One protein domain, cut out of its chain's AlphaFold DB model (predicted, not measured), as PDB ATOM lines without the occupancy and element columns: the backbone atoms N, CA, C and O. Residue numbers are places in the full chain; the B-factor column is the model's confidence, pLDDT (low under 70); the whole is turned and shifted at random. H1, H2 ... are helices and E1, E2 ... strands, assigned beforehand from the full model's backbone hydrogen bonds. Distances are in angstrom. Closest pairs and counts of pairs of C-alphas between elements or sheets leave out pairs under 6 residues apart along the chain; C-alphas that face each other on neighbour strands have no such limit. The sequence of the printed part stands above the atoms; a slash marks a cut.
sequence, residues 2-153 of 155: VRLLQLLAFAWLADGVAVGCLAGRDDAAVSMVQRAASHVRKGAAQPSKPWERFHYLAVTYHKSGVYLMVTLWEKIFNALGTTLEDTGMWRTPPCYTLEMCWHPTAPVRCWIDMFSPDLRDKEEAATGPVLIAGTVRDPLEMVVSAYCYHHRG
ATOM      1  N   VAL A   2     -11.436 -34.744 -22.194       36.69
ATOM      2  CA  VAL A   2     -12.445 -35.073 -21.153       36.69
ATOM      3  C   VAL A   2     -12.504 -36.572 -20.795       36.69
ATOM      4  O   VAL A   2     -12.614 -36.923 -19.626       36.69
ATOM      5  N   ARG A   3     -12.334 -37.470 -21.776       34.38
ATOM      6  CA  ARG A   3     -12.379 -38.930 -21.550       34.38
ATOM      7  C   ARG A   3     -11.179 -39.501 -20.774       34.38
ATOM      8  O   ARG A   3     -11.328 -40.525 -20.122       34.38
ATOM      9  N   LEU A   4     -10.015 -38.840 -20.798       37.31
ATOM     10  CA  LEU A   4      -8.818 -39.291 -20.064       37.31
ATOM     11  C   LEU A   4      -8.901 -38.923 -18.569       37.31
ATOM     12  O   LEU A   4      -8.498 -39.699 -17.712       37.31
ATOM     13  N   LEU A   5      -9.501 -37.767 -18.260       37.97
ATOM     14  CA  LEU A   5      -9.813 -37.348 -16.887       37.97
ATOM     15  C   LEU A   5     -10.902 -38.223 -16.253       37.97
ATOM     16  O   LEU A   5     -10.816 -38.534 -15.070       37.97
ATOM     17  N   GLN A   6     -11.881 -38.679 -17.042       35.97
ATOM     18  CA  GLN A   6     -12.861 -39.667 -16.583       35.97
ATOM     19  C   GLN A   6     -12.187 -41.001 -16.232       35.97
ATOM     20  O   GLN A   6     -12.463 -41.542 -15.171       35.97
ATOM     21  N   LEU A   7     -11.250 -41.492 -17.053       38.84
ATOM     22  CA  LEU A   7     -10.531 -42.749 -16.796       38.84
ATOM     23  C   LEU A   7      -9.625 -42.709 -15.549       38.84
ATOM     24  O   LEU A   7      -9.516 -43.709 -14.849       38.84
ATOM     25  N   LEU A   8      -9.024 -41.561 -15.216       45.00
ATOM     26  CA  LEU A   8      -8.233 -41.406 -13.983       45.00
ATOM     27  C   LEU A   8      -9.103 -41.223 -12.732       45.00
ATOM     28  O   LEU A   8      -8.752 -41.726 -11.669       45.00
ATOM     29  N   ALA A   9     -10.270 -40.580 -12.861       42.19
ATOM     30  CA  ALA A   9     -11.290 -40.628 -11.816       42.19
ATOM     31  C   ALA A   9     -11.782 -42.070 -11.601       42.19
ATOM     32  O   ALA A   9     -12.005 -42.468 -10.462       42.19
ATOM     33  N   PHE A  10     -11.862 -42.880 -12.665       37.66
ATOM     34  CA  PHE A  10     -12.162 -44.310 -12.568       37.66
ATOM     35  C   PHE A  10     -11.097 -45.104 -11.805       37.66
ATOM     36  O   PHE A  10     -11.482 -45.975 -11.046       37.66
ATOM     37  N   ALA A  11      -9.807 -44.765 -11.866       44.12
ATOM     38  CA  ALA A  11      -8.792 -45.426 -11.029       44.12
ATOM     39  C   ALA A  11      -8.952 -45.141  -9.516       44.12
ATOM     40  O   ALA A  11      -8.485 -45.910  -8.684       44.12
ATOM     41  N   TRP A  12      -9.648 -44.057  -9.148       43.72
ATOM     42  CA  TRP A  12     -10.076 -43.772  -7.769       43.72
ATOM     43  C   TRP A  12     -11.498 -44.283  -7.449       43.72
ATOM     44  O   TRP A  12     -11.921 -44.251  -6.288       43.72
ATOM     45  N   LEU A  13     -12.259 -44.728  -8.459       42.72
ATOM     46  CA  LEU A  13     -13.675 -45.118  -8.358       42.72
ATOM     47  C   LEU A  13     -13.953 -46.598  -8.674       42.72
ATOM     48  O   LEU A  13     -15.044 -47.064  -8.359       42.72
ATOM     49  N   ALA A  14     -13.028 -47.333  -9.283       39.28
ATOM     50  CA  ALA A  14     -13.196 -48.721  -9.696       39.28
ATOM     51  C   ALA A  14     -11.892 -49.497  -9.456       39.28
ATOM     52  O   ALA A  14     -10.894 -49.251 -10.123       39.28
ATOM     53  N   ASP A  15     -11.970 -50.420  -8.496       40.91
ATOM     54  CA  ASP A  15     -11.049 -51.519  -8.190       40.91
ATOM     55  C   ASP A  15      -9.613 -51.127  -7.774       40.91
ATOM     56  O   ASP A  15      -8.848 -50.482  -8.473       40.91
ATOM     57  N   GLY A  16      -9.160 -51.503  -6.578       41.72
ATOM     58  CA  GLY A  16      -9.058 -52.915  -6.227       41.72
ATOM     59  C   GLY A  16      -7.829 -53.559  -6.879       41.72
ATOM     60  O   GLY A  16      -7.916 -54.685  -7.352       41.72
ATOM     61  N   VAL A  17      -6.683 -52.867  -6.928       34.44
ATOM     62  CA  VAL A  17      -5.389 -53.489  -7.238       34.44
ATOM     63  C   VAL A  17      -4.381 -53.099  -6.164       34.44
ATOM     64  O   VAL A  17      -4.066 -51.933  -5.945       34.44
ATOM     65  N   ALA A  18      -3.952 -54.128  -5.445       41.94
ATOM     66  CA  ALA A  18      -3.134 -54.094  -4.253       41.94
ATOM     67  C   ALA A  18      -1.710 -53.581  -4.501       41.94
ATOM     68  O   ALA A  18      -1.037 -54.075  -5.397       41.94
ATOM     69  N   VAL A  19      -1.214 -52.742  -3.584       36.78
ATOM     70  CA  VAL A  19       0.122 -52.908  -2.989       36.78
ATOM     71  C   VAL A  19       0.028 -52.520  -1.509       36.78
ATOM     72  O   VAL A  19      -0.163 -51.354  -1.180       36.78
ATOM     73  N   GLY A  20       0.156 -53.518  -0.629       31.88
ATOM     74  CA  GLY A  20       0.260 -53.356   0.826       31.88
ATOM     75  C   GLY A  20      -0.824 -54.102   1.605       31.88
ATOM     76  O   GLY A  20      -1.899 -53.566   1.845       31.88
ATOM     77  N   CYS A  21      -0.538 -55.343   2.008       33.47
ATOM     78  CA  CYS A  21      -1.375 -56.166   2.884       33.47
ATOM     79  C   CYS A  21      -1.922 -55.390   4.097       33.47
ATOM     80  O   CYS A  21      -1.187 -55.105   5.037       33.47
ATOM     81  N   LEU A  22      -3.238 -55.182   4.130       39.34
ATOM     82  CA  LEU A  22      -4.009 -55.033   5.366       39.34
ATOM     83  C   LEU A  22      -4.985 -56.209   5.464       39.34
ATOM     84  O   LEU A  22      -6.202 -56.046   5.454       39.34
ATOM     85  N   ALA A  23      -4.441 -57.427   5.521       34.50
ATOM     86  CA  ALA A  23      -5.210 -58.591   5.935       34.50
ATOM     87  C   ALA A  23      -5.549 -58.413   7.426       34.50
ATOM     88  O   ALA A  23      -4.669 -58.542   8.273       34.50
ATOM     89  N   GLY A  24      -6.797 -58.040   7.732       34.16
ATOM     90  CA  GLY A  24      -7.307 -57.966   9.109       34.16
ATOM     91  C   GLY A  24      -8.122 -56.724   9.489       34.16
ATOM     92  O   GLY A  24      -8.544 -56.629  10.636       34.16
ATOM     93  N   ARG A  25      -8.372 -55.770   8.581       43.41
ATOM     94  CA  ARG A  25      -9.360 -54.699   8.814       43.41
ATOM     95  C   ARG A  25     -10.574 -54.929   7.912       43.41
ATOM     96  O   ARG A  25     -10.462 -54.770   6.704       43.41
ATOM     97  N   ASP A  26     -11.725 -55.237   8.510       43.47
ATOM     98  CA  ASP A  26     -13.027 -55.387   7.827       43.47
ATOM     99  C   ASP A  26     -13.506 -54.109   7.100       43.47
ATOM    100  O   ASP A  26     -14.490 -54.125   6.364       43.47
ATOM    101  N   ASP A  27     -12.787 -52.994   7.239       47.34
ATOM    102  CA  ASP A  27     -12.936 -51.796   6.412       47.34
ATOM    103  C   ASP A  27     -12.039 -51.884   5.163       47.34
ATOM    104  O   ASP A  27     -11.112 -51.088   4.985       47.34
ATOM    105  N   ALA A  28     -12.303 -52.863   4.295       48.69
ATOM    106  CA  ALA A  28     -11.715 -52.900   2.958       48.69
ATOM    107  C   ALA A  28     -11.958 -51.557   2.243       48.69
ATOM    108  O   ALA A  28     -13.004 -50.932   2.426       48.69
ATOM    109  N   ALA A  29     -10.970 -51.114   1.461       48.75
ATOM    110  CA  ALA A  29     -10.866 -49.802   0.824       48.75
ATOM    111  C   ALA A  29     -12.039 -49.468  -0.124       48.75
ATOM    112  O   ALA A  29     -11.905 -49.479  -1.344       48.75
ATOM    113  N   VAL A  30     -13.207 -49.150   0.430       56.81
ATOM    114  CA  VAL A  30     -14.286 -48.487  -0.301       56.81
ATOM    115  C   VAL A  30     -13.816 -47.065  -0.581       56.81
ATOM    116  O   VAL A  30     -13.410 -46.353   0.342       56.81
ATOM    117  N   SER A  31     -13.872 -46.644  -1.847       68.06
ATOM    118  CA  SER A  31     -13.530 -45.277  -2.246       68.06
ATOM    119  C   SER A  31     -14.286 -44.278  -1.366       68.06
ATOM    120  O   SER A  31     -15.491 -44.431  -1.143       68.06
ATOM    121  N   MET A  32     -13.608 -43.238  -0.863       68.06
ATOM    122  CA  MET A  32     -14.229 -42.214  -0.003       68.06
ATOM    123  C   MET A  32     -15.512 -41.644  -0.625       68.06
ATOM    124  O   MET A  32     -16.501 -41.413   0.068       68.06
ATOM    125  N   VAL A  33     -15.512 -41.494  -1.954       65.69
ATOM    126  CA  VAL A  33     -16.652 -41.014  -2.740       65.69
ATOM    127  C   VAL A  33     -17.791 -42.031  -2.745       65.69
ATOM    128  O   VAL A  33     -18.948 -41.663  -2.555       65.69
ATOM    129  N   GLN A  34     -17.483 -43.319  -2.914       67.38
ATOM    130  CA  GLN A  34     -18.483 -44.388  -2.856       67.38
ATOM    131  C   GLN A  34     -19.108 -44.485  -1.460       67.38
ATOM    132  O   GLN A  34     -20.328 -44.626  -1.343       67.38
ATOM    133  N   ARG A  35     -18.299 -44.351  -0.400       67.56
ATOM    134  CA  ARG A  35     -18.786 -44.341   0.984       67.56
ATOM    135  C   ARG A  35     -19.717 -43.151   1.203       67.56
ATOM    136  O   ARG A  35     -20.864 -43.364   1.595       67.56
ATOM    137  N   ALA A  36     -19.295 -41.939   0.841       65.44
ATOM    138  CA  ALA A  36     -20.126 -40.738   0.925       65.44
ATOM    139  C   ALA A  36     -21.452 -40.885   0.148       65.44
ATOM    140  O   ALA A  36     -22.527 -40.654   0.704       65.44
ATOM    141  N   ALA A  37     -21.403 -41.364  -1.099       65.81
ATOM    142  CA  ALA A  37     -22.589 -41.572  -1.931       65.81
ATOM    143  C   ALA A  37     -23.556 -42.626  -1.354       65.81
ATOM    144  O   ALA A  37     -24.778 -42.476  -1.445       65.81
ATOM    145  N   SER A  38     -23.032 -43.684  -0.729       65.44
ATOM    146  CA  SER A  38     -23.852 -44.735  -0.115       65.44
ATOM    147  C   SER A  38     -24.675 -44.231   1.078       65.44
ATOM    148  O   SER A  38     -25.800 -44.695   1.284       65.44
ATOM    149  N   HIS A  39     -24.156 -43.251   1.827       60.81
ATOM    150  CA  HIS A  39     -24.847 -42.651   2.969       60.81
ATOM    151  C   HIS A  39     -25.983 -41.723   2.532       60.81
ATOM    152  O   HIS A  39     -27.081 -41.829   3.080       60.81
ATOM    153  N   VAL A  40     -25.770 -40.911   1.485       60.34
ATOM    154  CA  VAL A  40     -26.820 -40.062   0.882       60.34
ATOM    155  C   VAL A  40     -28.040 -40.898   0.491       60.34
ATOM    156  O   VAL A  40     -29.178 -40.517   0.750       60.34
ATOM    157  N   ARG A  41     -27.811 -42.086  -0.081       59.81
ATOM    158  CA  ARG A  41     -28.886 -42.971  -0.549       59.81
ATOM    159  C   ARG A  41     -29.677 -43.638   0.581       59.81
ATOM    160  O   ARG A  41     -30.820 -44.024   0.360       59.81
ATOM    161  N   LYS A  42     -29.085 -43.804   1.767       63.00
ATOM    162  CA  LYS A  42     -29.711 -44.503   2.904       63.00
ATOM    163  C   LYS A  42     -30.450 -43.578   3.874       63.00
ATOM    164  O   LYS A  42     -31.004 -44.082   4.843       63.00
ATOM    165  N   GLY A  43     -30.447 -42.258   3.655       54.44
ATOM    166  CA  GLY A  43     -31.039 -41.295   4.598       54.44
ATOM    167  C   GLY A  43     -30.411 -41.352   5.998       54.44
ATOM    168  O   GLY A  43     -31.014 -40.901   6.967       54.44
ATOM    169  N   ALA A  44     -29.224 -41.955   6.111       57.31
ATOM    170  CA  ALA A  44     -28.495 -42.074   7.362       57.31
ATOM    171  C   ALA A  44     -27.877 -40.718   7.725       57.31
ATOM    172  O   ALA A  44     -27.559 -39.931   6.829       57.31
ATOM    173  N   ALA A  45     -27.688 -40.470   9.027       58.16
ATOM    174  CA  ALA A  45     -26.967 -39.302   9.526       58.16
ATOM    175  C   ALA A  45     -25.680 -39.084   8.716       58.16
ATOM    176  O   ALA A  45     -24.993 -40.052   8.366       58.16
ATOM    177  N   GLN A  46     -25.413 -37.819   8.380       55.59
ATOM    178  CA  GLN A  46     -24.272 -37.409   7.567       55.59
ATOM    179  C   GLN A  46     -23.012 -38.105   8.101       55.59
ATOM    180  O   GLN A  46     -22.801 -38.081   9.318       55.59
ATOM    181  N   PRO A  47     -22.229 -38.797   7.250       58.09
ATOM    182  CA  PRO A  47     -21.058 -39.494   7.737       58.09
ATOM    183  C   PRO A  47     -20.170 -38.482   8.452       58.09
ATOM    184  O   PRO A  47     -19.940 -37.381   7.945       58.09
ATOM    185  N   SER A  48     -19.710 -38.882   9.635       70.50
ATOM    186  CA  SER A  48     -18.589 -38.260  10.327       70.50
ATOM    187  C   SER A  48     -17.502 -37.982   9.273       70.50
ATOM    188  O   SER A  48     -17.317 -38.806   8.360       70.50
ATOM    189  N   LYS A  49     -16.899 -36.783   9.273       81.31
ATOM    190  CA  LYS A  49     -16.024 -36.360   8.167       81.31
ATOM    191  C   LYS A  49     -14.999 -37.476   7.909       81.31
ATOM    192  O   LYS A  49     -14.442 -38.002   8.872       81.31
ATOM    193  N   PRO A  50     -14.716 -37.879   6.653       76.56
ATOM    194  CA  PRO A  50     -13.839 -39.026   6.383       76.56
ATOM    195  C   PRO A  50     -12.470 -38.939   7.071       76.56
ATOM    196  O   PRO A  50     -11.851 -39.963   7.366       76.56
ATOM    197  N   TRP A  51     -12.015 -37.711   7.323       83.50
ATOM    198  CA  TRP A  51     -10.764 -37.363   7.981       83.50
ATOM    199  C   TRP A  51     -10.834 -37.250   9.514       83.50
ATOM    200  O   TRP A  51      -9.857 -36.872  10.144       83.50
ATOM    201  N   GLU A  52     -11.951 -37.633  10.135       82.38
ATOM    202  CA  GLU A  52     -12.044 -37.881  11.584       82.38
ATOM    203  C   GLU A  52     -11.518 -39.270  11.970       82.38
ATOM    204  O   GLU A  52     -11.247 -39.533  13.139       82.38
ATOM    205  N   ARG A  53     -11.388 -40.180  10.993       81.12
ATOM    206  CA  ARG A  53     -10.905 -41.551  11.214       81.12
ATOM    207  C   ARG A  53      -9.467 -41.775  10.754       81.12
ATOM    208  O   ARG A  53      -8.755 -42.579  11.352       81.12
ATOM    209  N   PHE A  54      -9.077 -41.122   9.667       85.81
ATOM    210  CA  PHE A  54      -7.758 -41.255   9.059       85.81
ATOM    211  C   PHE A  54      -7.225 -39.880   8.696       85.81
ATOM    212  O   PHE A  54      -7.974 -39.037   8.209       85.81
ATOM    213  N   HIS A  55      -5.921 -39.689   8.843       90.38
ATOM    214  CA  HIS A  55      -5.241 -38.558   8.232       90.38
ATOM    215  C   HIS A  55      -4.947 -38.893   6.768       90.38
ATOM    216  O   HIS A  55      -4.498 -39.994   6.457       90.38
ATOM    217  N   TYR A  56      -5.200 -37.965   5.854       92.31
ATOM    218  CA  TYR A  56      -4.956 -38.159   4.428       92.31
ATOM    219  C   TYR A  56      -3.754 -37.351   3.988       92.31
ATOM    220  O   TYR A  56      -3.652 -36.160   4.281       92.31
ATOM    221  N   LEU A  57      -2.871 -37.996   3.235       92.81
ATOM    222  CA  LEU A  57      -1.660 -37.378   2.739       92.81
ATOM    223  C   LEU A  57      -1.505 -37.616   1.235       92.81
ATOM    224  O   LEU A  57      -1.272 -38.733   0.777       92.81
ATOM    225  N   ALA A  58      -1.617 -36.541   0.464       94.06
ATOM    226  CA  ALA A  58      -1.227 -36.503  -0.935       94.06
ATOM    227  C   ALA A  58       0.279 -36.236  -1.031       94.06
ATOM    228  O   ALA A  58       0.743 -35.229  -0.509       94.06
ATOM    229  N   VAL A  59       1.040 -37.089  -1.713       93.75
ATOM    230  CA  VAL A  59       2.488 -36.912  -1.901       93.75
ATOM    231  C   VAL A  59       2.839 -36.800  -3.378       93.75
ATOM    232  O   VAL A  59       2.314 -37.516  -4.230       93.75
ATOM    233  N   THR A  60       3.724 -35.877  -3.720       93.25
ATOM    234  CA  THR A  60       4.187 -35.708  -5.099       93.25
ATOM    235  C   THR A  60       5.610 -35.180  -5.120       93.25
ATOM    236  O   THR A  60       6.042 -34.504  -4.192       93.25
ATOM    237  N   TYR A  61       6.318 -35.472  -6.204       91.62
ATOM    238  CA  TYR A  61       7.689 -35.035  -6.422       91.62
ATOM    239  C   TYR A  61       7.793 -34.124  -7.648       91.62
ATOM    240  O   TYR A  61       6.909 -34.063  -8.512       91.62
ATOM    241  N   HIS A  62       8.892 -33.398  -7.747       90.00
ATOM    242  CA  HIS A  62       9.163 -32.446  -8.796       90.00
ATOM    243  C   HIS A  62       9.108 -33.153 -10.149       90.00
ATOM    244  O   HIS A  62       9.785 -34.148 -10.376       90.00
ATOM    245  N   LYS A  63       8.281 -32.647 -11.072       91.19
ATOM    246  CA  LYS A  63       8.030 -33.252 -12.400       91.19
ATOM    247  C   LYS A  63       7.352 -34.634 -12.400       91.19
ATOM    248  O   LYS A  63       7.168 -35.189 -13.486       91.19
ATOM    249  N   SER A  64       6.875 -35.148 -11.263       93.25
ATOM    250  CA  SER A  64       6.058 -36.376 -11.222       93.25
ATOM    251  C   SER A  64       4.572 -36.141 -11.534       93.25
ATOM    252  O   SER A  64       3.797 -37.090 -11.589       93.25
ATOM    253  N   GLY A  65       4.168 -34.887 -11.766       92.12
ATOM    254  CA  GLY A  65       2.766 -34.510 -11.984       92.12
ATOM    255  C   GLY A  65       2.157 -33.670 -10.860       92.12
ATOM    256  O   GLY A  65       0.951 -33.740 -10.649       92.12
ATOM    257  N   VAL A  66       2.964 -32.847 -10.174       90.75
ATOM    258  CA  VAL A  66       2.553 -31.988  -9.039       90.75
ATOM    259  C   VAL A  66       1.225 -31.274  -9.279       90.75
ATOM    260  O   VAL A  66       0.309 -31.396  -8.474       90.75
ATOM    261  N   TYR A  67       1.088 -30.569 -10.407       90.88
ATOM    262  CA  TYR A  67      -0.127 -29.805 -10.703       90.88
ATOM    263  C   TYR A  67      -1.372 -30.695 -10.794       90.88
ATOM    264  O   TYR A  67      -2.431 -30.337 -10.285       90.88
ATOM    265  N   LEU A  68      -1.238 -31.875 -11.408       92.44
ATOM    266  CA  LEU A  68      -2.331 -32.835 -11.507       92.44
ATOM    267  C   LEU A  68      -2.702 -33.378 -10.124       92.44
ATOM    268  O   LEU A  68      -3.884 -33.405  -9.794       92.44
ATOM    269  N   MET A  69      -1.714 -33.764  -9.311       92.62
ATOM    270  CA  MET A  69      -1.950 -34.297  -7.967       92.62
ATOM    271  C   MET A  69      -2.637 -33.272  -7.061       92.62
ATOM    272  O   MET A  69      -3.651 -33.593  -6.451       92.62
ATOM    273  N   VAL A  70      -2.127 -32.036  -7.021       92.19
ATOM    274  CA  VAL A  70      -2.713 -30.942  -6.228       92.19
ATOM    275  C   VAL A  70      -4.141 -30.655  -6.689       92.19
ATOM    276  O   VAL A  70      -5.047 -30.611  -5.865       92.19
ATOM    277  N   THR A  71      -4.374 -30.567  -8.003       93.31
ATOM    278  CA  THR A  71      -5.720 -30.336  -8.550       93.31
ATOM    279  C   THR A  71      -6.687 -31.456  -8.164       93.31
ATOM    280  O   THR A  71      -7.821 -31.186  -7.777       93.31
ATOM    281  N   LEU A  72      -6.272 -32.722  -8.274       92.06
ATOM    282  CA  LEU A  72      -7.120 -33.857  -7.907       92.06
ATOM    283  C   LEU A  72      -7.418 -33.868  -6.409       92.06
ATOM    284  O   LEU A  72      -8.577 -34.009  -6.031       92.06
ATOM    285  N   TRP A  73      -6.395 -33.669  -5.579       93.12
ATOM    286  CA  TRP A  73      -6.526 -33.559  -4.131       93.12
ATOM    287  C   TRP A  73      -7.530 -32.461  -3.747       93.12
ATOM    288  O   TRP A  73      -8.528 -32.760  -3.094       93.12
ATOM    289  N   GLU A  74      -7.354 -31.236  -4.250       91.94
ATOM    290  CA  GLU A  74      -8.282 -30.126  -4.000       91.94
ATOM    291  C   GLU A  74      -9.705 -30.466  -4.447       91.94
ATOM    292  O   GLU A  74     -10.660 -30.273  -3.700       91.94
ATOM    293  N   LYS A  75      -9.886 -30.979  -5.671       91.12
ATOM    294  CA  LYS A  75     -11.225 -31.257  -6.212       91.12
ATOM    295  C   LYS A  75     -11.943 -32.369  -5.453       91.12
ATOM    296  O   LYS A  75     -13.141 -32.236  -5.213       91.12
ATOM    297  N   ILE A  76     -11.239 -33.437  -5.080       88.56
ATOM    298  CA  ILE A  76     -11.816 -34.568  -4.343       88.56
ATOM    299  C   ILE A  76     -12.254 -34.115  -2.952       88.56
ATOM    300  O   ILE A  76     -13.405 -34.325  -2.579       88.56
ATOM    301  N   PHE A  77     -11.372 -33.463  -2.199       89.94
ATOM    302  CA  PHE A  77     -11.671 -33.090  -0.820       89.94
ATOM    303  C   PHE A  77     -12.680 -31.939  -0.721       89.94
ATOM    304  O   PHE A  77     -13.595 -32.012   0.100       89.94
ATOM    305  N   ASN A  78     -12.646 -30.977  -1.649       89.75
ATOM    306  CA  ASN A  78     -13.698 -29.962  -1.749       89.75
ATOM    307  C   ASN A  78     -15.069 -30.587  -2.044       89.75
ATOM    308  O   ASN A  78     -16.069 -30.180  -1.457       89.75
ATOM    309  N   ALA A  79     -15.136 -31.606  -2.910       86.81
ATOM    310  CA  ALA A  79     -16.383 -32.332  -3.169       86.81
ATOM    311  C   ALA A  79     -16.878 -33.133  -1.949       86.81
ATOM    312  O   ALA A  79     -18.071 -33.406  -1.839       86.81
ATOM    313  N   LEU A  80     -15.975 -33.486  -1.028       86.50
ATOM    314  CA  LEU A  80     -16.285 -34.119   0.258       86.50
ATOM    315  C   LEU A  80     -16.584 -33.101   1.376       86.50
ATOM    316  O   LEU A  80     -16.892 -33.510   2.494       86.50
ATOM    317  N   GLY A  81     -16.535 -31.798   1.082       88.81
ATOM    318  CA  GLY A  81     -16.915 -30.732   2.007       88.81
ATOM    319  C   GLY A  81     -15.814 -30.279   2.966       88.81
ATOM    320  O   GLY A  81     -16.137 -29.815   4.057       88.81
ATOM    321  N   THR A  82     -14.532 -30.415   2.604       91.12
ATOM    322  CA  THR A  82     -13.443 -29.824   3.401       91.12
ATOM    323  C   THR A  82     -13.545 -28.304   3.455       91.12
ATOM    324  O   THR A  82     -13.845 -27.657   2.451       91.12
ATOM    325  N   THR A  83     -13.217 -27.723   4.607       91.44
ATOM    326  CA  THR A  83     -12.927 -26.291   4.735       91.44
ATOM    327  C   THR A  83     -11.426 -26.023   4.590       91.44
ATOM    328  O   THR A  83     -10.608 -26.946   4.507       91.44
ATOM    329  N   LEU A  84     -11.042 -24.744   4.595       87.56
ATOM    330  CA  LEU A  84      -9.633 -24.361   4.662       87.56
ATOM    331  C   LEU A  84      -8.973 -24.899   5.946       87.56
ATOM    332  O   LEU A  84      -7.833 -25.316   5.926       87.56
ATOM    333  N   GLU A  85      -9.678 -24.970   7.070       90.19
ATOM    334  CA  GLU A  85      -9.103 -25.485   8.324       90.19
ATOM    335  C   GLU A  85      -8.863 -27.004   8.292       90.19
ATOM    336  O   GLU A  85      -7.967 -27.509   8.965       90.19
ATOM    337  N   ASP A  86      -9.629 -27.733   7.474       93.25
ATOM    338  CA  ASP A  86      -9.491 -29.183   7.305       93.25
ATOM    339  C   ASP A  86      -8.286 -29.568   6.423       93.25
ATOM    340  O   ASP A  86      -7.885 -30.735   6.396       93.25
ATOM    341  N   THR A  87      -7.726 -28.613   5.675       94.19
ATOM    342  CA  THR A  87      -6.714 -28.853   4.640       94.19
ATOM    343  C   THR A  87      -5.384 -28.174   4.964       94.19
ATOM    344  O   THR A  87      -5.334 -27.239   5.757       94.19
ATOM    345  N   GLY A  88      -4.290 -28.675   4.386       93.31
ATOM    346  CA  GLY A  88      -2.949 -28.102   4.513       93.31
ATOM    347  C   GLY A  88      -2.041 -28.497   3.348       93.31
ATOM    348  O   GLY A  88      -2.256 -29.513   2.685       93.31
ATOM    349  N   MET A  89      -1.002 -27.711   3.082       91.31
ATOM    350  CA  MET A  89      -0.020 -28.000   2.030       91.31
ATOM    351  C   MET A  89       1.370 -27.676   2.529       91.31
ATOM    352  O   MET A  89       1.532 -26.616   3.114       91.31
ATOM    353  N   TRP A  90       2.348 -28.536   2.247       88.00
ATOM    354  CA  TRP A  90       3.760 -28.374   2.588       88.00
ATOM    355  C   TRP A  90       4.656 -28.678   1.382       88.00
ATOM    356  O   TRP A  90       4.385 -29.587   0.595       88.00
ATOM    357  N   ARG A  91       5.747 -27.924   1.250       84.88
ATOM    358  CA  ARG A  91       6.751 -28.061   0.187       84.88
ATOM    359  C   ARG A  91       8.140 -28.133   0.799       84.88
ATOM    360  O   ARG A  91       8.325 -27.626   1.907       84.88
ATOM    361  N   THR A  92       9.104 -28.722   0.084       73.56
ATOM    362  CA  THR A  92      10.497 -28.790   0.551       73.56
ATOM    363  C   THR A  92      10.944 -27.436   1.073       73.56
ATOM    364  O   THR A  92      10.760 -26.435   0.374       73.56
ATOM    365  N   PRO A  93      11.505 -27.388   2.293       64.69
ATOM    366  CA  PRO A  93      11.966 -26.149   2.872       64.69
ATOM    367  C   PRO A  93      12.902 -25.402   1.915       64.69
ATOM    368  O   PRO A  93      13.742 -26.035   1.270       64.69
ATOM    369  N   PRO A  94      12.805 -24.066   1.880       58.41
ATOM    370  CA  PRO A  94      12.181 -23.259   2.931       58.41
ATOM    371  C   PRO A  94      10.760 -22.799   2.582       58.41
ATOM    372  O   PRO A  94      10.480 -22.282   1.504       58.41
ATOM    373  N   CYS A  95       9.860 -22.942   3.553       68.06
ATOM    374  CA  CYS A  95       8.497 -22.427   3.510       68.06
ATOM    375  C   CYS A  95       8.496 -20.904   3.729       68.06
ATOM    376  O   CYS A  95       8.192 -20.432   4.822       68.06
ATOM    377  N   TYR A  96       8.900 -20.129   2.724       54.16
ATOM    378  CA  TYR A  96       9.079 -18.680   2.886       54.16
ATOM    379  C   TYR A  96       7.765 -17.883   2.950       54.16
ATOM    380  O   TYR A  96       7.771 -16.743   3.409       54.16
ATOM    381  N   THR A  97       6.638 -18.455   2.510       59.12
ATOM    382  CA  THR A  97       5.321 -17.796   2.527       59.12
ATOM    383  C   THR A  97       4.208 -18.762   2.942       59.12
ATOM    384  O   THR A  97       4.328 -19.978   2.771       59.12
ATOM    385  N   LEU A  98       3.094 -18.214   3.448       57.84
ATOM    386  CA  LEU A  98       1.872 -18.976   3.763       57.84
ATOM    387  C   LEU A  98       1.270 -19.664   2.525       57.84
ATOM    388  O   LEU A  98       0.636 -20.705   2.645       57.84
ATOM    389  N   GLU A  99       1.512 -19.123   1.328       62.56
ATOM    390  CA  GLU A  99       1.121 -19.761   0.063       62.56
ATOM    391  C   GLU A  99       1.926 -21.038  -0.226       62.56
ATOM    392  O   GLU A  99       1.462 -21.919  -0.950       62.56
ATOM    393  N   MET A 100       3.135 -21.154   0.335       69.81
ATOM    394  CA  MET A 100       3.997 -22.319   0.145       69.81
ATOM    395  C   MET A 100       3.750 -23.397   1.191       69.81
ATOM    396  O   MET A 100       3.765 -24.578   0.838       69.81
ATOM    397  N   CYS A 101       3.519 -23.011   2.451       85.44
ATOM    398  CA  CYS A 101       3.232 -23.956   3.521       85.44
ATOM    399  C   CYS A 101       2.202 -23.420   4.516       85.44
ATOM    400  O   CYS A 101       2.382 -22.344   5.086       85.44
ATOM    401  N   TRP A 102       1.163 -24.206   4.786       89.69
ATOM    402  CA  TRP A 102       0.085 -23.823   5.696       89.69
ATOM    403  C   TRP A 102      -0.579 -25.045   6.342       89.69
ATOM    404  O   TRP A 102      -0.510 -26.155   5.813       89.69
ATOM    405  N   HIS A 103      -1.177 -24.820   7.519       90.25
ATOM    406  CA  HIS A 103      -1.889 -25.805   8.351       90.25
ATOM    407  C   HIS A 103      -1.175 -27.170   8.477       90.25
ATOM    408  O   HIS A 103      -1.647 -28.194   7.981       90.25
ATOM    409  N   PRO A 104      -0.029 -27.214   9.180       84.44
ATOM    410  CA  PRO A 104       0.813 -28.411   9.270       84.44
ATOM    411  C   PRO A 104       0.140 -29.610   9.949       84.44
ATOM    412  O   PRO A 104       0.481 -30.765   9.690       84.44
ATOM    413  N   THR A 105      -0.830 -29.320  10.811       87.62
ATOM    414  CA  THR A 105      -1.595 -30.283  11.602       87.62
ATOM    415  C   THR A 105      -2.948 -30.615  10.979       87.62
ATOM    416  O   THR A 105      -3.738 -31.315  11.607       87.62
ATOM    417  N   ALA A 106      -3.248 -30.108   9.776       92.50
ATOM    418  CA  ALA A 106      -4.503 -30.416   9.107       92.50
ATOM    419  C   ALA A 106      -4.638 -31.928   8.871       92.50
ATOM    420  O   ALA A 106      -3.657 -32.603   8.534       92.50
ATOM    421  N   PRO A 107      -5.846 -32.487   9.007       93.00
ATOM    422  CA  PRO A 107      -6.052 -33.911   8.810       93.00
ATOM    423  C   PRO A 107      -5.963 -34.322   7.334       93.00
ATOM    424  O   PRO A 107      -5.661 -35.475   7.044       93.00
ATOM    425  N   VAL A 108      -6.144 -33.387   6.396       94.56
ATOM    426  CA  VAL A 108      -5.970 -33.605   4.957       94.56
ATOM    427  C   VAL A 108      -4.817 -32.742   4.447       94.56
ATOM    428  O   VAL A 108      -4.913 -31.519   4.424       94.56
ATOM    429  N   ARG A 109      -3.715 -33.352   4.006       93.31
ATOM    430  CA  ARG A 109      -2.504 -32.621   3.602       93.31
ATOM    431  C   ARG A 109      -2.005 -32.987   2.217       93.31
ATOM    432  O   ARG A 109      -2.215 -34.101   1.744       93.31
ATOM    433  N   CYS A 110      -1.282 -32.057   1.602       93.31
ATOM    434  CA  CYS A 110      -0.491 -32.291   0.401       93.31
ATOM    435  C   CYS A 110       0.985 -31.955   0.652       93.31
ATOM    436  O   CYS A 110       1.309 -30.824   0.998       93.31
ATOM    437  N   TRP A 111       1.877 -32.928   0.483       92.56
ATOM    438  CA  TRP A 111       3.326 -32.763   0.564       92.56
ATOM    439  C   TRP A 111       3.954 -32.827  -0.824       92.56
ATOM    440  O   TRP A 111       3.738 -33.772  -1.586       92.56
ATOM    441  N   ILE A 112       4.780 -31.834  -1.125       91.12
ATOM    442  CA  ILE A 112       5.520 -31.729  -2.379       91.12
ATOM    443  C   ILE A 112       7.007 -31.808  -2.048       91.12
ATOM    444  O   ILE A 112       7.500 -31.018  -1.249       91.12
ATOM    445  N   ASP A 113       7.710 -32.766  -2.653       89.12
ATOM    446  CA  ASP A 113       9.169 -32.923  -2.564       89.12
ATOM    447  C   ASP A 113       9.727 -33.186  -1.145       89.12
ATOM    448  O   ASP A 113      10.930 -33.094  -0.899       89.12
ATOM    449  N   MET A 114       8.860 -33.556  -0.199       85.31
ATOM    450  CA  MET A 114       9.242 -33.818   1.195       85.31
ATOM    451  C   MET A 114       9.113 -35.274   1.622       85.31
ATOM    452  O   MET A 114       9.712 -35.651   2.618       85.31
ATOM    453  N   PHE A 115       8.307 -36.085   0.934       89.31
ATOM    454  CA  PHE A 115       7.946 -37.401   1.455       89.31
ATOM    455  C   PHE A 115       9.142 -38.360   1.498       89.31
ATOM    456  O   PHE A 115       9.868 -38.515   0.513       89.31
ATOM    457  N   SER A 116       9.287 -39.053   2.627       88.31
ATOM    458  CA  SER A 116      10.196 -40.181   2.807       88.31
ATOM    459  C   SER A 116       9.537 -41.254   3.687       88.31
ATOM    460  O   SER A 116       8.633 -40.929   4.465       88.31
ATOM    461  N   PRO A 117       9.983 -42.521   3.607       86.88
ATOM    462  CA  PRO A 117       9.493 -43.581   4.491       86.88
ATOM    463  C   PRO A 117       9.628 -43.227   5.980       86.88
ATOM    464  O   PRO A 117       8.676 -43.384   6.733       86.88
ATOM    465  N   ASP A 118      10.751 -42.631   6.386       89.00
ATOM    466  CA  ASP A 118      10.965 -42.219   7.780       89.00
ATOM    467  C   ASP A 118       9.968 -41.145   8.240       89.00
ATOM    468  O   ASP A 118       9.610 -41.071   9.416       89.00
ATOM    469  N   LEU A 119       9.534 -40.272   7.325       87.00
ATOM    470  CA  LEU A 119       8.538 -39.248   7.627       87.00
ATOM    471  C   LEU A 119       7.133 -39.831   7.720       87.00
ATOM    472  O   LEU A 119       6.353 -39.339   8.528       87.00
ATOM    473  N   ARG A 120       6.820 -40.894   6.968       87.06
ATOM    474  CA  ARG A 120       5.562 -41.632   7.141       87.06
ATOM    475  C   ARG A 120       5.434 -42.153   8.569       87.06
ATOM    476  O   ARG A 120       4.401 -41.930   9.189       87.06
ATOM    477  N   ASP A 121       6.457 -42.834   9.076       88.94
ATOM    478  CA  ASP A 121       6.373 -43.483  10.388       88.94
ATOM    479  C   ASP A 121       6.243 -42.446  11.512       88.94
ATOM    480  O   ASP A 121       5.462 -42.617  12.449       88.94
ATOM    481  N   LYS A 122       6.952 -41.318  11.380       89.06
ATOM    482  CA  LYS A 122       6.805 -40.166  12.281       89.06
ATOM    483  C   LYS A 122       5.402 -39.568  12.224       89.06
ATOM    484  O   LYS A 122       4.860 -39.204  13.262       89.06
ATOM    485  N   GLU A 123       4.824 -39.473  11.032       88.25
ATOM    486  CA  GLU A 123       3.488 -38.922  10.836       88.25
ATOM    487  C   GLU A 123       2.411 -39.818  11.451       88.25
ATOM    488  O   GLU A 123       1.543 -39.334  12.178       88.25
ATOM    489  N   GLU A 124       2.498 -41.127  11.216       88.19
ATOM    490  CA  GLU A 124       1.563 -42.112  11.764       88.19
ATOM    491  C   GLU A 124       1.662 -42.188  13.297       88.19
ATOM    492  O   GLU A 124       0.646 -42.286  13.986       88.19
ATOM    493  N   ALA A 125       2.866 -42.034  13.858       89.56
ATOM    494  CA  ALA A 125       3.064 -41.931  15.303       89.56
ATOM    495  C   ALA A 125       2.489 -40.634  15.906       89.56
ATOM    496  O   ALA A 125       2.012 -40.650  17.040       89.56
ATOM    497  N   ALA A 126       2.537 -39.517  15.174       88.06
ATOM    498  CA  ALA A 126       2.080 -38.216  15.661       88.06
ATOM    499  C   ALA A 126       0.564 -38.010  15.520       88.06
ATOM    500  O   ALA A 126      -0.050 -37.368  16.371       88.06
ATOM    501  N   THR A 127      -0.032 -38.529  14.446       86.50
ATOM    502  CA  THR A 127      -1.428 -38.241  14.071       86.50
ATOM    503  C   THR A 127      -2.351 -39.456  14.115       86.50
ATOM    504  O   THR A 127      -3.567 -39.316  14.029       86.50
ATOM    505  N   GLY A 128      -1.805 -40.656  14.312       87.88
ATOM    506  CA  GLY A 128      -2.553 -41.899  14.182       87.88
ATOM    507  C   GLY A 128      -2.593 -42.383  12.729       87.88
ATOM    508  O   GLY A 128      -1.753 -41.997  11.925       87.88
ATOM    509  N   PRO A 129      -3.541 -43.262  12.361       87.62
ATOM    510  CA  PRO A 129      -3.549 -43.913  11.052       87.62
ATOM    511  C   PRO A 129      -3.556 -42.930   9.867       87.62
ATOM    512  O   PRO A 129      -4.487 -42.131   9.720       87.62
ATOM    513  N   VAL A 130      -2.563 -43.049   8.979       88.44
ATOM    514  CA  VAL A 130      -2.419 -42.208   7.777       88.44
ATOM    515  C   VAL A 130      -2.709 -43.016   6.512       88.44
ATOM    516  O   VAL A 130      -2.201 -44.121   6.327       88.44
ATOM    517  N   LEU A 131      -3.492 -42.442   5.601       90.00
ATOM    518  CA  LEU A 131      -3.699 -42.933   4.241       90.00
ATOM    519  C   LEU A 131      -2.934 -42.050   3.259       90.00
ATOM    520  O   LEU A 131      -3.180 -40.847   3.160       90.00
ATOM    521  N   ILE A 132      -2.005 -42.661   2.526       90.69
ATOM    522  CA  ILE A 132      -1.076 -41.955   1.644       90.69
ATOM    523  C   ILE A 132      -1.392 -42.311   0.199       90.69
ATOM    524  O   ILE A 132      -1.466 -43.485  -0.159       90.69
ATOM    525  N   ALA A 133      -1.535 -41.294  -0.641       91.81
ATOM    526  CA  ALA A 133      -1.637 -41.447  -2.083       91.81
ATOM    527  C   ALA A 133      -0.621 -40.531  -2.750       91.81
ATOM    528  O   ALA A 133      -0.457 -39.384  -2.343       91.81
ATOM    529  N   GLY A 134       0.043 -41.005  -3.797       91.06
ATOM    530  CA  GLY A 134       1.029 -40.185  -4.475       91.06
ATOM    531  C   GLY A 134       1.295 -40.571  -5.909       91.06
ATOM    532  O   GLY A 134       0.890 -41.632  -6.378       91.06
ATOM    533  N   THR A 135       1.978 -39.670  -6.605       90.62
ATOM    534  CA  THR A 135       2.409 -39.903  -7.981       90.62
ATOM    535  C   THR A 135       3.801 -40.517  -8.002       90.62
ATOM    536  O   THR A 135       4.719 -40.040  -7.338       90.62
ATOM    537  N   VAL A 136       3.957 -41.568  -8.804       88.38
ATOM    538  CA  VAL A 136       5.249 -42.163  -9.140       88.38
ATOM    539  C   VAL A 136       5.430 -42.016 -10.640       88.38
ATOM    540  O   VAL A 136       4.521 -42.313 -11.414       88.38
ATOM    541  N   ARG A 137       6.596 -41.522 -11.050       91.69
ATOM    542  CA  ARG A 137       6.969 -41.359 -12.452       91.69
ATOM    543  C   ARG A 137       8.383 -41.885 -12.655       91.69
ATOM    544  O   ARG A 137       9.179 -41.873 -11.719       91.69
ATOM    545  N   ASP A 138       8.674 -42.337 -13.869       95.31
ATOM    546  CA  ASP A 138      10.024 -42.717 -14.276       95.31
ATOM    547  C   ASP A 138      11.020 -41.558 -14.006       95.31
ATOM    548  O   ASP A 138      10.794 -40.435 -14.479       95.31
ATOM    549  N   PRO A 139      12.118 -41.799 -13.260       93.69
ATOM    550  CA  PRO A 139      13.109 -40.768 -12.956       93.69
ATOM    551  C   PRO A 139      13.767 -40.139 -14.192       93.69
ATOM    552  O   PRO A 139      14.022 -38.934 -14.197       93.69
ATOM    553  N   LEU A 140      14.023 -40.908 -15.255       96.19
ATOM    554  CA  LEU A 140      14.600 -40.385 -16.497       96.19
ATOM    555  C   LEU A 140      13.624 -39.427 -17.179       96.19
ATOM    556  O   LEU A 140      14.020 -38.355 -17.639       96.19
ATOM    557  N   GLU A 141      12.333 -39.754 -17.179       96.00
ATOM    558  CA  GLU A 141      11.320 -38.835 -17.689       96.00
ATOM    559  C   GLU A 141      11.186 -37.566 -16.846       96.00
ATOM    560  O   GLU A 141      10.930 -36.489 -17.390       96.00
ATOM    561  N   MET A 142      11.341 -37.667 -15.523       93.00
ATOM    562  CA  MET A 142      11.346 -36.501 -14.639       93.00
ATOM    563  C   MET A 142      12.518 -35.570 -14.971       93.00
ATOM    564  O   MET A 142      12.308 -34.362 -15.091       93.00
ATOM    565  N   VAL A 143      13.716 -36.118 -15.212       94.50
ATOM    566  CA  VAL A 143      14.903 -35.349 -15.632       94.50
ATOM    567  C   VAL A 143      14.681 -34.679 -16.986       94.50
ATOM    568  O   VAL A 143      14.894 -33.474 -17.115       94.50
ATOM    569  N   VAL A 144      14.189 -35.416 -17.987       95.38
ATOM    570  CA  VAL A 144      13.870 -34.846 -19.308       95.38
ATOM    571  C   VAL A 144      12.811 -33.750 -19.178       95.38
ATOM    572  O   VAL A 144      12.939 -32.674 -19.762       95.38
ATOM    573  N   SER A 145      11.782 -33.975 -18.362       93.12
ATOM    574  CA  SER A 145      10.738 -32.988 -18.102       93.12
ATOM    575  C   SER A 145      11.270 -31.737 -17.400       93.12
ATOM    576  O   SER A 145      10.757 -30.648 -17.667       93.12
ATOM    577  N   ALA A 146      12.256 -31.868 -16.509       91.12
ATOM    578  CA  ALA A 146      12.946 -30.732 -15.908       91.12
ATOM    579  C   ALA A 146      13.751 -29.981 -16.971       91.12
ATOM    580  O   ALA A 146      13.514 -28.791 -17.175       91.12
ATOM    581  N   TYR A 147      14.597 -30.680 -17.731       93.56
ATOM    582  CA  TYR A 147      15.391 -30.090 -18.808       93.56
ATOM    583  C   TYR A 147      14.524 -29.291 -19.790       93.56
ATOM    584  O   TYR A 147      14.771 -28.109 -20.017       93.56
ATOM    585  N   CYS A 148      13.452 -29.890 -20.314       92.56
ATOM    586  CA  CYS A 148      12.550 -29.213 -21.245       92.56
ATOM    587  C   CYS A 148      11.846 -27.996 -20.629       92.56
ATOM    588  O   CYS A 148      11.495 -27.066 -21.353       92.56
ATOM    589  N   TYR A 149      11.595 -28.006 -19.319       88.38
ATOM    590  CA  TYR A 149      10.989 -26.881 -18.614       88.38
ATOM    591  C   TYR A 149      11.954 -25.692 -18.522       88.38
ATOM    592  O   TYR A 149      11.585 -24.594 -18.941       88.38
ATOM    593  N   HIS A 150      13.190 -25.920 -18.066       89.56
ATOM    594  CA  HIS A 150      14.207 -24.864 -17.959       89.56
ATOM    595  C   HIS A 150      14.647 -24.363 -19.335       89.56
ATOM    596  O   HIS A 150      14.762 -23.160 -19.551       89.56
ATOM    597  N   HIS A 151      14.788 -25.258 -20.315       93.00
ATOM    598  CA  HIS A 151      15.158 -24.884 -21.680       93.00
ATOM    599  C   HIS A 151      14.128 -23.957 -22.353       93.00
ATOM    600  O   HIS A 151      14.459 -23.219 -23.275       93.00
ATOM    601  N   ARG A 152      12.872 -23.959 -21.887       90.69
ATOM    602  CA  ARG A 152      11.811 -23.059 -22.365       90.69
ATOM    603  C   ARG A 152      11.706 -21.752 -21.568       90.69
ATOM    604  O   ARG A 152      10.754 -21.012 -21.799       90.69
ATOM    605  N   GLY A 153      12.623 -21.486 -20.632       85.12
ATOM    606  CA  GLY A 153      12.643 -20.263 -19.821       85.12
ATOM    607  C   GLY A 153      11.434 -20.112 -18.895       85.12
ATOM    608  O   GLY A 153      10.948 -19.004 -18.711       85.12
TER     609      GLY A 153
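Overview. This is residues 2 to 153 of the 155 residues of the protein "Phr protein" of Symbiodinium sp. CCMP2456 (UniProt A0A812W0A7). A small, twisted, four-stranded parallel sheet, E2 E3 E1 E4, makes the core, with H3 packed along one face and H4 grazing the sheet near E4 and E1. H2 and H5 lie off the sheet toward opposite ends of the longest axis, and H1 also lies off it; residues 2 to 7, 17 to 27 and 40 to 45 stick out. The printed part has 152 residues, with five named helices and four named strands in the order H1 H2 E1 H3 E2 E3 H4 E4 H5, and its class is mixed, helices and strands. It is compact, with a radius of gyration of the C-alphas of 16.9 A, yet only just elongated in outline, spanning 55 by 37 by 31 A.

Arrangement. The sheet runs E2, residues 87 to 91, E3, residues 108 to 112, E1, residues 55 to 60, and E4, residues 130 to 134; E2 and E4 are its edge strands. It is twisted, with C-alphas up to 4.2 A off its best plane. Within hydrogen-bond range are N 90 and O 110 between E2 and E3, 2.8 A, N 58 and O 109 between E3 and E1, 2.8 A, and N 59 and O 133 between E1 and E4, 2.8 A. H3, residues 66 to 79, is on the sheet, over E3 and E1, at a height over the sheet of 9.5 A; it runs along the strands, at 4 degrees to E3 on the local plane. This gives two layers, a helix on one face of a sheet. The closest C-alphas of H3 and E3 are those of Val 70 and Cys 110, 7.1 A. H4, residues 117 to 127, only grazes the sheet with residues 120 to 127; its closest C-alphas to E4 are those of Glu 124 and Val 130, 5.6 A. E1, H3, E2 and E3, H4, E4 are split strand-helix-strand units, each with another strand between its two strands and a right-handed crossover. H2, residues 32 to 42, is not on the sheet but is near H3, with 5 pairs of C-alphas within 10 A. H1, residues 2 to 13, is close to H2 but not clearly touching, about perpendicular at 79 degrees; their closest C-alphas are those of Leu 13 and Gln 34, 7.3 A. H5, residues 139 to 151, is not on the sheet and is apart from H3 and H4. Every O i to N i+4 pair is within hydrogen-bond range in H2, H3, H4 and H5, and 7 of 8 are in H1.

Along the chain. H1 begins at C-alpha 2, (-12.445, -35.073, -21.153), and E1 at C-alpha 55, (-5.241, -38.558, 8.232). H5 ends at C-alpha 151, (15.158, -24.884, -21.680). From first to last C-alpha H3 measures 19.8 A, H5 18.2 A and E1 16.6 A.

Size, cuts and confidence. The C-alphas farthest apart, those of Gly 43 and His 151, are 55.6 A apart. The printed part has no cut. The links H1 to H2, H2 to E1 and E2 to E3 are long, with 18, 12 and 16 residues. Mean pLDDT of the printed part is 75.8, and residues 2 to 47 and 93 to 100 are under 70.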